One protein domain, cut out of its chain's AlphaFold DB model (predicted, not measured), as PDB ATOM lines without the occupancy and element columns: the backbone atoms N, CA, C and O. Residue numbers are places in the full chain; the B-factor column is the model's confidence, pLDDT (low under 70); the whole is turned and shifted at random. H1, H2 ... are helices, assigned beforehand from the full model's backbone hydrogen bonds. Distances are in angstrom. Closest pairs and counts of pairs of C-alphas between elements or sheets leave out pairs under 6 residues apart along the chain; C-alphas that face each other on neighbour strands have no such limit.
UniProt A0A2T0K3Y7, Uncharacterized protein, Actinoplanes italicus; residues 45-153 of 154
ATOM      1  N   PRO A  45     -38.377   5.781   7.305       87.00
ATOM      2  CA  PRO A  45     -38.773   7.168   7.048       87.00
ATOM      3  C   PRO A  45     -37.649   8.032   6.456       87.00
ATOM      4  O   PRO A  45     -37.914   8.899   5.626       87.00
ATOM      5  N   LEU A  46     -36.392   7.779   6.841       90.75
ATOM      6  CA  LEU A  46     -35.231   8.495   6.310       90.75
ATOM      7  C   LEU A  46     -34.889   8.092   4.872       90.75
ATOM      8  O   LEU A  46     -34.564   8.968   4.078       90.75
ATOM      9  N   GLU A  47     -34.998   6.810   4.515       92.00
ATOM     10  CA  GLU A  47     -34.809   6.357   3.127       92.00
ATOM     11  C   GLU A  47     -35.903   6.909   2.210       92.00
ATOM     12  O   GLU A  47     -35.615   7.371   1.106       92.00
ATOM     13  N   ARG A  48     -37.155   6.942   2.689       89.38
ATOM     14  CA  ARG A  48     -38.268   7.583   1.971       89.38
ATOM     15  C   ARG A  48     -37.997   9.071   1.768       89.38
ATOM     16  O   ARG A  48     -38.103   9.561   0.646       89.38
ATOM     17  N   PHE A  49     -37.600   9.772   2.832       91.81
ATOM     18  CA  PHE A  49     -37.212  11.180   2.763       91.81
ATOM     19  C   PHE A  49     -36.100  11.407   1.734       91.81
ATOM     20  O   PHE A  49     -36.236  12.284   0.886       91.81
ATOM     21  N   GLU A  50     -35.022  10.619   1.779       94.88
ATOM     22  CA  GLU A  50     -33.898  10.750   0.850       94.88
ATOM     23  C   GLU A  50     -34.354  10.588  -0.602       94.88
ATOM     24  O   GLU A  50     -34.069  11.452  -1.428       94.88
ATOM     25  N   ALA A  51     -35.125   9.544  -0.904       93.56
ATOM     26  CA  ALA A  51     -35.583   9.275  -2.262       93.56
ATOM     27  C   ALA A  51     -36.534  10.360  -2.799       93.56
ATOM     28  O   ALA A  51     -36.408  10.786  -3.947       93.56
ATOM     29  N   ILE A  52     -37.448  10.862  -1.961       91.94
ATOM     30  CA  ILE A  52     -38.319  11.998  -2.298       91.94
ATOM     31  C   ILE A  52     -37.480  13.245  -2.599       91.94
ATOM     32  O   ILE A  52     -37.696  13.927  -3.603       91.94
ATOM     33  N   TRP A  53     -36.522  13.560  -1.727       95.06
ATOM     34  CA  TRP A  53     -35.690  14.750  -1.875       95.06
ATOM     35  C   TRP A  53     -34.755  14.676  -3.071       95.06
ATOM     36  O   TRP A  53     -34.437  15.716  -3.644       95.06
ATOM     37  N   ASP A  54     -34.360  13.474  -3.477       95.69
ATOM     38  CA  ASP A  54     -33.590  13.268  -4.696       95.69
ATOM     39  C   ASP A  54     -34.409  13.650  -5.937       95.69
ATOM     40  O   ASP A  54     -33.911  14.378  -6.793       95.69
ATOM     41  N   GLN A  55     -35.704  13.300  -5.983       94.12
ATOM     42  CA  GLN A  55     -36.611  13.751  -7.052       94.12
ATOM     43  C   GLN A  55     -36.804  15.273  -7.040       94.12
ATOM     44  O   GLN A  55     -36.705  15.930  -8.077       94.12
ATOM     45  N   ILE A  56     -37.040  15.857  -5.860       93.19
ATOM     46  CA  ILE A  56     -37.223  17.308  -5.707       93.19
ATOM     47  C   ILE A  56     -35.982  18.059  -6.201       93.19
ATOM     48  O   ILE A  56     -36.092  18.976  -7.015       93.19
ATOM     49  N   ILE A  57     -34.800  17.668  -5.725       95.00
ATOM     50  CA  ILE A  57     -33.533  18.302  -6.089       95.00
ATOM     51  C   ILE A  57     -33.205  18.048  -7.561       95.00
ATOM     52  O   ILE A  57     -32.767  18.970  -8.246       95.00
ATOM     53  N   GLY A  58     -33.448  16.837  -8.063       93.00
ATOM     54  CA  GLY A  58     -33.247  16.483  -9.465       93.00
ATOM     55  C   GLY A  58     -34.114  17.301 -10.423       93.00
ATOM     56  O   GLY A  58     -33.667  17.617 -11.521       93.00
ATOM     57  N   SER A  59     -35.304  17.736  -9.993       92.06
ATOM     58  CA  SER A  59     -36.160  18.624 -10.795       92.06
ATOM     59  C   SER A  59     -35.649  20.070 -10.889       92.06
ATOM     60  O   SER A  59     -36.179  20.867 -11.660       92.06
ATOM     61  N   PHE A  60     -34.628  20.454 -10.114       91.75
ATOM     62  CA  PHE A  60     -34.219  21.853 -10.010       91.75
ATOM     63  C   PHE A  60     -33.803  22.470 -11.346       91.75
ATOM     64  O   PHE A  60     -34.252  23.572 -11.651       91.75
ATOM     65  N   ASP A  61     -32.967  21.795 -12.137       89.62
ATOM     66  CA  ASP A  61     -32.408  22.387 -13.361       89.62
ATOM     67  C   ASP A  61     -33.490  22.669 -14.410       89.62
ATOM     68  O   ASP A  61     -33.463  23.714 -15.064       89.62
ATOM     69  N   GLU A  62     -34.482  21.783 -14.512       92.94
ATOM     70  CA  GLU A  62     -35.647  21.949 -15.386       92.94
ATOM     71  C   GLU A  62     -36.506  23.149 -14.956       92.94
ATOM     72  O   GLU A  62     -36.955  23.933 -15.792       92.94
ATOM     73  N   TYR A  63     -36.654  23.358 -13.645       93.25
ATOM     74  CA  TYR A  63     -37.497  24.407 -13.066       93.25
ATOM     75  C   TYR A  63     -36.707  25.593 -12.491       93.25
ATOM     76  O   TYR A  63     -37.238  26.401 -11.726       93.25
ATOM     77  N   ARG A  64     -35.440  25.778 -12.879       93.69
ATOM     78  CA  ARG A  64     -34.572  26.829 -12.316       93.69
ATOM     79  C   ARG A  64     -35.155  28.233 -12.501       93.69
ATOM     80  O   ARG A  64     -35.023  29.085 -11.622       93.69
ATOM     81  N   GLN A  65     -35.791  28.484 -13.648       92.69
ATOM     82  CA  GLN A  65     -36.410  29.780 -13.955       92.69
ATOM     83  C   GLN A  65     -37.626  30.068 -13.070       92.69
ATOM     84  O   GLN A  65     -37.782  31.205 -12.629       92.69
ATOM     85  N   LEU A  66     -38.429  29.043 -12.761       92.19
ATOM     86  CA  LEU A  66     -39.531  29.145 -11.805       92.19
ATOM     87  C   LEU A  66     -39.000  29.599 -10.442       92.19
ATOM     88  O   LEU A  66     -39.470  30.597  -9.907       92.19
ATOM     89  N   TRP A  67     -37.964  28.935  -9.920       93.75
ATOM     90  CA  TRP A  67     -37.377  29.312  -8.632       93.75
ATOM     91  C   TRP A  67     -36.822  30.735  -8.642       93.75
ATOM     92  O   TRP A  67     -37.111  31.501  -7.727       93.75
ATOM     93  N   SER A  68     -36.086  31.120  -9.689       94.44
ATOM     94  CA  SER A  68     -35.577  32.490  -9.832       94.44
ATOM     95  C   SER A  68     -36.705  33.524  -9.779       94.44
ATOM     96  O   SER A  68     -36.610  34.484  -9.020       94.44
ATOM     97  N   ALA A  69     -37.791  33.303 -10.526       91.50
ATOM     98  CA  ALA A  69     -38.944  34.200 -10.538       91.50
ATOM     99  C   ALA A  69     -39.633  34.270  -9.166       91.50
ATOM    100  O   ALA A  69     -39.968  35.358  -8.699       91.50
ATOM    101  N   THR A  70     -39.787  33.132  -8.482       90.06
ATOM    102  CA  THR A  70     -40.330  33.084  -7.118       90.06
ATOM    103  C   THR A  70     -39.507  33.947  -6.156       90.06
ATOM    104  O   THR A  70     -40.079  34.733  -5.402       90.06
ATOM    105  N   PHE A  71     -38.171  33.862  -6.192       92.75
ATOM    106  CA  PHE A  71     -37.312  34.680  -5.322       92.75
ATOM    107  C   PHE A  71     -37.319  36.168  -5.689       92.75
ATOM    108  O   PHE A  71     -37.337  37.006  -4.785       92.75
ATOM    109  N   ASP A  72     -37.383  36.509  -6.978       91.00
ATOM    110  CA  ASP A  72     -37.533  37.899  -7.424       91.00
ATOM    111  C   ASP A  72     -38.834  38.523  -6.900       91.00
ATOM    112  O   ASP A  72     -38.857  39.690  -6.497       91.00
ATOM    113  N   VAL A  73     -39.919  37.744  -6.878       87.56
ATOM    114  CA  VAL A  73     -41.231  38.164  -6.368       87.56
ATOM    115  C   VAL A  73     -41.215  38.302  -4.841       87.56
ATOM    116  O   VAL A  73     -41.708  39.302  -4.314       87.56
ATOM    117  N   ILE A  74     -40.561  37.382  -4.122       89.44
ATOM    118  CA  ILE A  74     -40.346  37.496  -2.668       89.44
ATOM    119  C   ILE A  74     -39.578  38.781  -2.320       89.44
ATOM    120  O   ILE A  74     -39.935  39.462  -1.362       89.44
ATOM    121  N   GLY A  75     -38.571  39.169  -3.108       89.31
ATOM    122  CA  GLY A  75     -37.802  40.399  -2.878       89.31
ATOM    123  C   GLY A  75     -38.610  41.699  -3.012       89.31
ATOM    124  O   GLY A  75     -38.165  42.756  -2.564       89.31
ATOM    125  N   GLN A  76     -39.804  41.646  -3.607       85.56
ATOM    126  CA  GLN A  76     -40.635  42.818  -3.890       85.56
ATOM    127  C   GLN A  76     -41.785  43.026  -2.893       85.56
ATOM    128  O   GLN A  76     -42.466  44.052  -2.966       85.56
ATOM    129  N   ILE A  77     -41.998  42.102  -1.948       86.88
ATOM    130  CA  ILE A  77     -43.187  42.078  -1.076       86.88
ATOM    131  C   ILE A  77     -43.390  43.355  -0.249       86.88
ATOM    132  O   ILE A  77     -44.531  43.771  -0.053       86.88
ATOM    133  N   ASP A  78     -42.310  44.014   0.181       87.19
ATOM    134  CA  ASP A  78     -42.385  45.246   0.983       87.19
ATOM    135  C   ASP A  78     -42.905  46.444   0.177       87.19
ATOM    136  O   ASP A  78     -43.467  47.389   0.730       87.19
ATOM    137  N   HIS A  79     -42.760  46.390  -1.147       84.75
ATOM    138  CA  HIS A  79     -43.197  47.439  -2.063       84.75
ATOM    139  C   HIS A  79     -44.554  47.116  -2.706       84.75
ATOM    140  O   HIS A  79     -45.159  47.987  -3.331       84.75
ATOM    141  N   GLN A  80     -45.050  45.881  -2.548       84.50
ATOM    142  CA  GLN A  80     -46.258  45.379  -3.204       84.50
ATOM    143  C   GLN A  80     -47.136  44.549  -2.240       84.50
ATOM    144  O   GLN A  80     -47.116  43.317  -2.274       84.50
ATOM    145  N   PRO A  81     -47.981  45.189  -1.404       82.56
ATOM    146  CA  PRO A  81     -48.788  44.489  -0.394       82.56
ATOM    147  C   PRO A  81     -49.709  43.391  -0.948       82.56
ATOM    148  O   PRO A  81     -49.884  42.356  -0.312       82.56
ATOM    149  N   LYS A  82     -50.255  43.580  -2.157       77.94
ATOM    150  CA  LYS A  82     -51.096  42.573  -2.827       77.94
ATOM    151  C   LYS A  82     -50.323  41.303  -3.191       77.94
ATOM    152  O   LYS A  82     -50.853  40.207  -3.053       77.94
ATOM    153  N   VAL A  83     -49.063  41.448  -3.604       81.00
ATOM    154  CA  VAL A  83     -48.170  40.318  -3.903       81.00
ATOM    155  C   VAL A  83     -47.886  39.529  -2.628       81.00
ATOM    156  O   VAL A  83     -47.942  38.304  -2.631       81.00
ATOM    157  N   ARG A  84     -47.669  40.219  -1.500       85.31
ATOM    158  CA  ARG A  84     -47.514  39.566  -0.193       85.31
ATOM    159  C   ARG A  84     -48.741  38.732   0.191       85.31
ATOM    160  O   ARG A  84     -48.574  37.615   0.671       85.31
ATOM    161  N   GLU A  85     -49.950  39.264   0.011       83.38
ATOM    162  CA  GLU A  85     -51.200  38.540   0.297       83.38
ATOM    163  C   GLU A  85     -51.352  37.296  -0.586       83.38
ATOM    164  O   GLU A  85     -51.643  36.213  -0.077       83.38
ATOM    165  N   TYR A  86     -51.086  37.435  -1.886       79.88
ATOM    166  CA  TYR A  86     -51.112  36.329  -2.842       79.88
ATOM    167  C   TYR A  86     -50.113  35.221  -2.475       79.88
ATOM    168  O   TYR A  86     -50.490  34.055  -2.361       79.88
ATOM    169  N   LEU A  87     -48.857  35.583  -2.193       82.06
ATOM    170  CA  LEU A  87     -47.840  34.625  -1.760       82.06
ATOM    171  C   LEU A  87     -48.210  33.946  -0.439       82.06
ATOM    172  O   LEU A  87     -47.986  32.750  -0.287       82.06
ATOM    173  N   ALA A  88     -48.785  34.674   0.522       86.88
ATOM    174  CA  ALA A  88     -49.187  34.096   1.803       86.88
ATOM    175  C   ALA A  88     -50.277  33.024   1.645       86.88
ATOM    176  O   ALA A  88     -50.227  32.001   2.331       86.88
ATOM    177  N   LEU A  89     -51.227  33.233   0.729       82.50
ATOM    178  CA  LEU A  89     -52.232  32.229   0.370       82.50
ATOM    179  C   LEU A  89     -51.582  31.015  -0.300       82.50
ATOM    180  O   LEU A  89     -51.772  29.892   0.168       82.50
ATOM    181  N   GLY A  90     -50.734  31.245  -1.308       81.50
ATOM    182  CA  GLY A  90     -50.013  30.176  -2.004       81.50
ATOM    183  C   GLY A  90     -49.112  29.353  -1.076       81.50
ATOM    184  O   GLY A  90     -49.025  28.136  -1.215       81.50
ATOM    185  N   LEU A  91     -48.499  29.976  -0.060       83.50
ATOM    186  CA  LEU A  91     -47.738  29.256   0.966       83.50
ATOM    187  C   LEU A  91     -48.624  28.287   1.763       83.50
ATOM    188  O   LEU A  91     -48.154  27.208   2.120       83.50
ATOM    189  N   GLY A  92     -49.871  28.655   2.063       83.81
ATOM    190  CA  GLY A  92     -50.817  27.784   2.762       83.81
ATOM    191  C   GLY A  92     -51.234  26.579   1.918       83.81
ATOM    192  O   GLY A  92     -51.212  25.451   2.406       83.81
ATOM    193  N   GLU A  93     -51.543  26.811   0.644       83.00
ATOM    194  CA  GLU A  93     -51.925  25.760  -0.308       83.00
ATOM    195  C   GLU A  93     -50.766  24.795  -0.582       83.00
ATOM    196  O   GLU A  93     -50.936  23.577  -0.508       83.00
ATOM    197  N   ALA A  94     -49.562  25.331  -0.808       82.31
ATOM    198  CA  ALA A  94     -48.358  24.529  -0.992       82.31
ATOM    199  C   ALA A  94     -48.079  23.645   0.230       82.31
ATOM    200  O   ALA A  94     -47.700  22.487   0.076       82.31
ATOM    201  N   ARG A  95     -48.306  24.158   1.445       86.94
ATOM    202  CA  ARG A  95     -48.122  23.389   2.679       86.94
ATOM    203  C   ARG A  95     -49.049  22.185   2.756       86.94
ATOM    204  O   ARG A  95     -48.578  21.100   3.077       86.94
ATOM    205  N   ASP A  96     -50.339  22.373   2.489       86.12
ATOM    206  CA  ASP A  96     -51.311  21.273   2.509       86.12
ATOM    207  C   ASP A  96     -50.973  20.233   1.431       86.12
ATOM    208  O   ASP A  96     -50.907  19.041   1.730       86.12
ATOM    209  N   GLY A  97     -50.649  20.683   0.214       83.69
ATOM    210  CA  GLY A  97     -50.262  19.801  -0.888       83.69
ATOM    211  C   GLY A  97     -49.010  18.973  -0.585       83.69
ATOM    212  O   GLY A  97     -49.031  17.749  -0.719       83.69
ATOM    213  N   ILE A  98     -47.936  19.621  -0.123       86.06
ATOM    214  CA  ILE A  98     -46.683  18.952   0.264       86.06
ATOM    215  C   ILE A  98     -46.924  18.013   1.448       86.06
ATOM    216  O   ILE A  98     -46.448  16.883   1.443       86.06
ATOM    217  N   GLY A  99     -47.685  18.457   2.450       88.75
ATOM    218  CA  GLY A  99     -48.031  17.645   3.609       88.75
ATOM    219  C   GLY A  99     -48.707  16.340   3.203       88.75
ATOM    220  O   GLY A  99     -48.242  15.273   3.582       88.75
ATOM    221  N   ARG A 100     -49.759  16.398   2.377       84.75
ATOM    222  CA  ARG A 100     -50.485  15.197   1.920       84.75
ATOM    223  C   ARG A 100     -49.617  14.260   1.094       84.75
ATOM    224  O   ARG A 100     -49.787  13.050   1.159       84.75
ATOM    225  N   LEU A 101     -48.713  14.826   0.304       80.88
ATOM    226  CA  LEU A 101     -47.813  14.061  -0.546       80.88
ATOM    227  C   LEU A 101     -46.749  13.319   0.275       80.88
ATOM    228  O   LEU A 101     -46.338  12.229  -0.111       80.88
ATOM    229  N   LEU A 102     -46.303  13.906   1.392       82.75
ATOM    230  CA  LEU A 102     -45.107  13.467   2.118       82.75
ATOM    231  C   LEU A 102     -45.369  12.913   3.527       82.75
ATOM    232  O   LEU A 102     -44.470  12.310   4.106       82.75
ATOM    233  N   ALA A 103     -46.574  13.075   4.078       82.94
ATOM    234  CA  ALA A 103     -46.954  12.515   5.378       82.94
ATOM    235  C   ALA A 103     -47.121  10.983   5.362       82.94
ATOM    236  O   ALA A 103     -47.174  10.355   6.416       82.94
ATOM    237  N   GLY A 104     -47.143  10.381   4.171       75.25
ATOM    238  CA  GLY A 104     -47.378   8.956   3.971       75.25
ATOM    239  C   GLY A 104     -48.851   8.646   3.677       75.25
ATOM    240  O   GLY A 104     -49.731   9.440   4.002       75.25
ATOM    241  N   PRO A 105     -49.133   7.499   3.036       72.50
ATOM    242  CA  PRO A 105     -50.463   7.187   2.508       72.50
ATOM    243  C   PRO A 105     -51.523   6.940   3.592       72.50
ATOM    244  O   PRO A 105     -52.709   7.128   3.328       72.50
ATOM    245  N   ASP A 106     -51.102   6.535   4.794       81.75
ATOM    246  CA  ASP A 106     -52.000   6.185   5.901       81.75
ATOM    247  C   ASP A 106     -52.219   7.337   6.896       81.75
ATOM    248  O   ASP A 106     -53.044   7.217   7.805       81.75
ATOM    249  N   GLU A 107     -51.497   8.454   6.750       89.06
ATOM    250  CA  GLU A 107     -51.656   9.596   7.647       89.06
ATOM    251  C   GLU A 107     -52.942  10.363   7.314       89.06
ATOM    252  O   GLU A 107     -53.193  10.768   6.176       89.06
ATOM    253  N   THR A 108     -53.777  10.570   8.330       90.69
ATOM    254  CA  THR A 108     -55.086  11.227   8.204       90.69
ATOM    255  C   THR A 108     -55.261  12.391   9.175       90.69
ATOM    256  O   THR A 108     -56.212  13.164   9.030       90.69
ATOM    257  N   ASP A 109     -54.347  12.561  10.133       94.00
ATOM    258  CA  ASP A 109     -54.342  13.689  11.049       94.00
ATOM    259  C   ASP A 109     -53.921  14.966  10.311       94.00
ATOM    260  O   ASP A 109     -52.779  15.151   9.883       94.00
ATOM    261  N   ALA A 110     -54.875  15.886  10.175       91.75
ATOM    262  CA  ALA A 110     -54.669  17.161   9.504       91.75
ATOM    263  C   ALA A 110     -53.587  18.027  10.172       91.75
ATOM    264  O   ALA A 110     -52.943  18.819   9.482       91.75
ATOM    265  N   VAL A 111     -53.380  17.898  11.489       93.25
ATOM    266  CA  VAL A 111     -52.323  18.619  12.208       93.25
ATOM    267  C   VAL A 111     -50.961  18.078  11.788       93.25
ATOM    268  O   VAL A 111     -50.109  18.858  11.365       93.25
ATOM    269  N   VAL A 112     -50.793  16.753  11.799       92.50
ATOM    270  CA  VAL A 112     -49.537  16.091  11.406       92.50
ATOM    271  C   VAL A 112     -49.193  16.399   9.948       92.50
ATOM    272  O   VAL A 112     -48.073  16.808   9.644       92.50
ATOM    273  N   ILE A 113     -50.173  16.303   9.045       92.25
ATOM    274  CA  ILE A 113     -50.019  16.670   7.629       92.25
ATOM    275  C   ILE A 113     -49.527  18.117   7.489       92.25
ATOM    276  O   ILE A 113     -48.607  18.393   6.713       92.25
ATOM    277  N   ASN A 114     -50.112  19.052   8.245       92.50
ATOM    278  CA  ASN A 114     -49.724  20.458   8.180       92.50
ATOM    279  C   ASN A 114     -48.295  20.693   8.686       92.50
ATOM    280  O   ASN A 114     -47.545  21.442   8.057       92.50
ATOM    281  N   GLU A 115     -47.912  20.051   9.790       94.00
ATOM    282  CA  GLU A 115     -46.573  20.146  10.381       94.00
ATOM    283  C   GLU A 115     -45.501  19.588   9.438       94.00
ATOM    284  O   GLU A 115     -44.486  20.246   9.185       94.00
ATOM    285  N   ILE A 116     -45.758  18.419   8.842       92.62
ATOM    286  CA  ILE A 116     -44.879  17.801   7.842       92.62
ATOM    287  C   ILE A 116     -44.747  18.706   6.618       92.62
ATOM    288  O   ILE A 116     -43.629  18.957   6.154       92.62
ATOM    289  N   GLY A 117     -45.864  19.239   6.120       92.75
ATOM    290  CA  GLY A 117     -45.868  20.184   5.009       92.75
ATOM    291  C   GLY A 117     -45.050  21.439   5.311       92.75
ATOM    292  O   GLY A 117     -44.262  21.877   4.474       92.75
ATOM    293  N   ALA A 118     -45.185  22.000   6.517       93.88
ATOM    294  CA  ALA A 118     -44.470  23.208   6.925       93.88
ATOM    295  C   ALA A 118     -42.953  22.987   6.959       93.88
ATOM    296  O   ALA A 118     -42.196  23.819   6.452       93.88
ATOM    297  N   LEU A 119     -42.512  21.855   7.521       93.88
ATOM    298  CA  LEU A 119     -41.099  21.485   7.574       93.88
ATOM    299  C   LEU A 119     -40.508  21.359   6.166       93.88
ATOM    300  O   LEU A 119     -39.474  21.959   5.865       93.88
ATOM    301  N   HIS A 120     -41.185  20.616   5.290       93.06
ATOM    302  CA  HIS A 120     -40.725  20.403   3.920       93.06
ATOM    303  C   HIS A 120     -40.715  21.693   3.107       93.06
ATOM    304  O   HIS A 120     -39.765  21.938   2.375       93.06
ATOM    305  N   GLN A 121     -41.718  22.554   3.268       92.31
ATOM    306  CA  GLN A 121     -41.784  23.848   2.594       92.31
ATOM    307  C   GLN A 121     -40.640  24.788   3.005       92.31
ATOM    308  O   GLN A 121     -40.049  25.461   2.153       92.31
ATOM    309  N   ALA A 122     -40.307  24.829   4.298       94.38
ATOM    310  CA  ALA A 122     -39.180  25.613   4.792       94.38
ATOM    311  C   ALA A 122     -37.856  25.085   4.223       94.38
ATOM    312  O   ALA A 122     -37.035  25.858   3.724       94.38
ATOM    313  N   LEU A 123     -37.682  23.760   4.236       95.50
ATOM    314  CA  LEU A 123     -36.497  23.119   3.684       95.50
ATOM    315  C   LEU A 123     -36.392  23.348   2.171       95.50
ATOM    316  O   LEU A 123     -35.320  23.687   1.684       95.50
ATOM    317  N   LEU A 124     -37.504  23.245   1.439       93.19
ATOM    318  CA  LEU A 124     -37.577  23.437  -0.012       93.19
ATOM    319  C   LEU A 124     -37.115  24.840  -0.372       93.19
ATOM    320  O   LEU A 124     -36.184  25.001  -1.153       93.19
ATOM    321  N   THR A 125     -37.691  25.846   0.281       92.75
ATOM    322  CA  THR A 125     -37.302  27.243   0.079       92.75
ATOM    323  C   THR A 125     -35.801  27.440   0.325       92.75
ATOM    324  O   THR A 125     -35.108  28.035  -0.499       92.75
ATOM    325  N   GLY A 126     -35.262  26.896   1.421       95.56
ATOM    326  CA  GLY A 126     -33.840  27.022   1.749       95.56
ATOM    327  C   GLY A 126     -32.904  26.294   0.776       95.56
ATOM    328  O   GLY A 126     -31.849  26.824   0.426       95.56
ATOM    329  N   VAL A 127     -33.264  25.091   0.332       97.12
ATOM    330  CA  VAL A 127     -32.455  24.297  -0.607       97.12
ATOM    331  C   VAL A 127     -32.467  24.930  -1.996       97.12
ATOM    332  O   VAL A 127     -31.404  25.077  -2.594       97.12
ATOM    333  N   MET A 128     -33.630  25.370  -2.485       95.69
ATOM    334  CA  MET A 128     -33.740  26.020  -3.797       95.69
ATOM    335  C   MET A 128     -32.990  27.355  -3.836       95.69
ATOM    336  O   MET A 128     -32.312  27.643  -4.821       95.69
ATOM    337  N   ALA A 129     -33.018  28.133  -2.746       96.25
ATOM    338  CA  ALA A 129     -32.191  29.333  -2.619       96.25
ATOM    339  C   ALA A 129     -30.691  29.005  -2.714       96.25
ATOM    340  O   ALA A 129     -29.969  29.618  -3.496       96.25
ATOM    341  N   GLN A 130     -30.221  28.014  -1.948       97.00
ATOM    342  CA  GLN A 130     -28.815  27.595  -1.969       97.00
ATOM    343  C   GLN A 130     -28.391  27.100  -3.354       97.00
ATOM    344  O   GLN A 130     -27.331  27.490  -3.829       97.00
ATOM    345  N   ARG A 131     -29.239  26.324  -4.038       96.00
ATOM    346  CA  ARG A 131     -29.002  25.850  -5.411       96.00
ATOM    347  C   ARG A 131     -28.913  26.987  -6.431       96.00
ATOM    348  O   ARG A 131     -28.115  26.909  -7.357       96.00
ATOM    349  N   LEU A 132     -29.712  28.047  -6.278       96.06
ATOM    350  CA  LEU A 132     -29.624  29.229  -7.143       96.06
ATOM    351  C   LEU A 132     -28.327  30.020  -6.930       96.06
ATOM    352  O   LEU A 132     -27.816  30.588  -7.897       96.06
ATOM    353  N   ILE A 133     -27.831  30.069  -5.690       95.94
ATOM    354  CA  ILE A 133     -26.644  30.837  -5.286       95.94
ATOM    355  C   ILE A 133     -25.350  30.097  -5.642       95.94
ATOM    356  O   ILE A 133     -24.467  30.675  -6.270       95.94
ATOM    357  N   ASP A 134     -25.237  28.839  -5.219       96.25
ATOM    358  CA  ASP A 134     -24.062  27.988  -5.391       96.25
ATOM    359  C   ASP A 134     -24.521  26.527  -5.572       96.25
ATOM    360  O   ASP A 134     -24.663  25.787  -4.590       96.25
ATOM    361  N   PRO A 135     -24.811  26.103  -6.816       92.69
ATOM    362  CA  PRO A 135     -25.315  24.759  -7.086       92.69
ATOM    363  C   PRO A 135     -24.309  23.659  -6.730       92.69
ATOM    364  O   PRO A 135     -24.741  22.554  -6.397       92.69
ATOM    365  N   ASP A 136     -23.005  23.955  -6.754       92.94
ATOM    366  CA  ASP A 136     -21.940  22.981  -6.499       92.94
ATOM    367  C   ASP A 136     -21.808  22.660  -5.001       92.94
ATOM    368  O   ASP A 136     -21.479  21.530  -4.630       92.94
ATOM    369  N   SER A 137     -22.097  23.635  -4.133       94.44
ATOM    370  CA  SER A 137     -22.054  23.464  -2.672       94.44
ATOM    371  C   SER A 137     -23.416  23.169  -2.038       94.44
ATOM    372  O   SER A 137     -23.485  22.865  -0.842       94.44
ATOM    373  N   ALA A 138     -24.511  23.283  -2.794       96.19
ATOM    374  CA  ALA A 138     -25.854  23.069  -2.276       96.19
ATOM    375  C   ALA A 138     -26.061  21.619  -1.790       96.19
ATOM    376  O   ALA A 138     -25.546  20.671  -2.388       96.19
ATOM    377  N   PRO A 139     -26.854  21.407  -0.722       96.81
ATOM    378  CA  PRO A 139     -27.015  20.084  -0.139       96.81
ATOM    379  C   PRO A 139     -27.643  19.089  -1.126       96.81
ATOM    380  O   PRO A 139     -28.510  19.416  -1.943       96.81
ATOM    381  N   THR A 140     -27.191  17.845  -1.026       97.00
ATOM    382  CA  THR A 140     -27.791  16.667  -1.667       97.00
ATOM    383  C   THR A 140     -28.828  16.029  -0.746       97.00
ATOM    384  O   THR A 140     -28.762  16.195   0.477       97.00
ATOM    385  N   ALA A 141     -29.744  15.239  -1.309       96.75
ATOM    386  CA  ALA A 141     -30.750  14.515  -0.534       96.75
ATOM    387  C   ALA A 141     -30.116  13.630   0.555       96.75
ATOM    388  O   ALA A 141     -30.489  13.713   1.725       96.75
ATOM    389  N   SER A 142     -29.057  12.892   0.203       97.38
ATOM    390  CA  SER A 142     -28.323  12.043   1.151       97.38
ATOM    391  C   SER A 142     -27.678  12.831   2.301       97.38
ATOM    392  O   SER A 142     -27.615  12.359   3.436       97.38
ATOM    393  N   GLN A 143     -27.185  14.051   2.049       97.75
ATOM    394  CA  GLN A 143     -26.641  14.908   3.109       97.75
ATOM    395  C   GLN A 143     -27.743  15.383   4.056       97.75
ATOM    396  O   GLN A 143     -27.524  15.374   5.268       97.75
ATOM    397  N   LEU A 144     -28.912  15.751   3.521       97.50
ATOM    398  CA  LEU A 144     -30.070  16.156   4.319       97.50
ATOM    399  C   LEU A 144     -30.573  15.000   5.192       97.50
ATOM    400  O   LEU A 144     -30.723  15.181   6.399       97.50
ATOM    401  N   ALA A 145     -30.740  13.804   4.624       96.31
ATOM    402  CA  ALA A 145     -31.180  12.615   5.355       96.31
ATOM    403  C   ALA A 145     -30.208  12.247   6.488       96.31
ATOM    404  O   ALA A 145     -30.607  12.097   7.644       96.31
ATOM    405  N   ARG A 146     -28.898  12.206   6.201       97.50
ATOM    406  CA  ARG A 146     -27.871  11.956   7.229       97.50
ATOM    407  C   ARG A 146     -27.837  13.035   8.312       97.50
ATOM    408  O   ARG A 146     -27.526  12.723   9.461       97.50
ATOM    409  N   ALA A 147     -28.080  14.297   7.962       96.81
ATOM    410  CA  ALA A 147     -28.129  15.383   8.935       96.81
ATOM    411  C   ALA A 147     -29.354  15.251   9.850       96.81
ATOM    412  O   ALA A 147     -29.207  15.367  11.065       96.81
ATOM    413  N   LEU A 148     -30.523  14.934   9.286       95.62
ATOM    414  CA  LEU A 148     -31.742  14.675  10.050       95.62
ATOM    415  C   LEU A 148     -31.555  13.521  11.033       95.62
ATOM    416  O   LEU A 148     -31.807  13.720  12.217       95.62
ATOM    417  N   ALA A 149     -31.013  12.385  10.584       95.75
ATOM    418  CA  ALA A 149     -30.723  11.232  11.443       95.75
ATOM    419  C   ALA A 149     -29.893  11.616  12.681       95.75
ATOM    420  O   ALA A 149     -30.215  11.270  13.814       95.75
ATOM    421  N   ARG A 150     -28.847  12.429  12.478       97.00
ATOM    422  CA  ARG A 150     -27.982  12.912  13.567       97.00
ATOM    423  C   ARG A 150     -28.702  13.835  14.545       97.00
ATOM    424  O   ARG A 150     -28.373  13.812  15.727       97.00
ATOM    425  N   ILE A 151     -29.624  14.670  14.063       96.19
ATOM    426  CA  ILE A 151     -30.383  15.614  14.896       96.19
ATOM    427  C   ILE A 151     -31.437  14.874  15.723       96.19
ATOM    428  O   ILE A 151     -31.632  15.201  16.892       96.19
ATOM    429  N   THR A 152     -32.109  13.886  15.132       93.44
ATOM    430  CA  THR A 152     -33.205  13.148  15.775       93.44
ATOM    431  C   THR A 152     -32.736  11.935  16.576       93.44
ATOM    432  O   THR A 152     -33.507  11.409  17.376       93.44
ATOM    433  N   GLY A 153     -31.482  11.505  16.399       89.44
ATOM    434  CA  GLY A 153     -30.945  10.294  17.021       89.44
ATOM    435  C   GLY A 153     -31.497   9.001  16.413       89.44
ATOM    436  O   GLY A 153     -31.530   7.988  17.111       89.44
TER     437      GLY A 153
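Overview. This is residues 45 to 153 of the 154 residues of an uncharacterized protein of Actinoplanes italicus (UniProt A0A2T0K3Y7). The longest helix, H4, runs through the middle of the domain, and H3 meets it steeply near H3's last residues, so that the two make a V; H2 stands at the open side of this V, across the far part of H4. On the other side of H4, H1 and H5 lie side by side as a pair running opposite ways. The printed part has 109 residues with five named helices, H1 to H5 in order along the chain, and no named strand; the class is all helix. The whole is compact, with a radius of gyration of the C-alphas of 15.0 A, and spans 43 by 37 by 25 A.

Along the chain. H4, residues 110 to 133, measures 34.5 A from its first C-alpha at (-54.669, 17.161, 9.504) to its last at (-26.644, 30.837, -5.286). H3, residues 81 to 102, measures 31.3 A. H2, residues 64 to 74, measures 15.5 A. H1, residues 45 to 58, begins with C-alpha 45 at (-38.773, 7.168, 7.048) and measures 19.7 A. H5, residues 141 to 152, measures 16.5 A and ends with C-alpha 152 at (-33.205, 13.148, 15.775).

Arrangement. H4 touches H3 with residues 113 to 121 alone, and H3 touches H4 with residues 94 to 102 alone. The closest C-alphas of the two are those of Gly 99 and Gly 117, 3.6 A apart, and their lines stand at a steep tilt of 67 degrees, opposite ways. H4 touches H2 with residues 128 to 132 alone; the closest C-alphas are those of Trp 67 and Met 128, 6.9 A apart, and the two are about perpendicular at 75 degrees. H2 and H3 are close but not clearly touching, the C-alphas of Val 73 and Val 83 being closest at 7.7 A. H1 and H4 are near each other, with 10 pairs of C-alphas within 10 A. H1 touches H5, the C-alphas of Glu 50 and Ala 141 being closest at 5.1 A; they run opposite ways at a shallow tilt of 34 degrees, only just short of steep. The helix packing is mostly crossed, only just: 1 of the 3 touching pairs is at a shallow tilt. H1 and H3 are apart, but only just, with their closest C-alphas 8.2 A apart; H3 and H5 are apart, as are H4 and H5. In H1, H2, H3, H4 and H5 every O i to N i+4 pair is within hydrogen-bond range.

Size, cuts and confidence. The two C-alphas farthest apart are those of His 79 and Gly 153, 43.5 A. The printed part has no cut. The link from H1 to H2 is tight, the other three are short, and none is long. The mean pLDDT of the printed part is 90.6, and no printed residue is under 70.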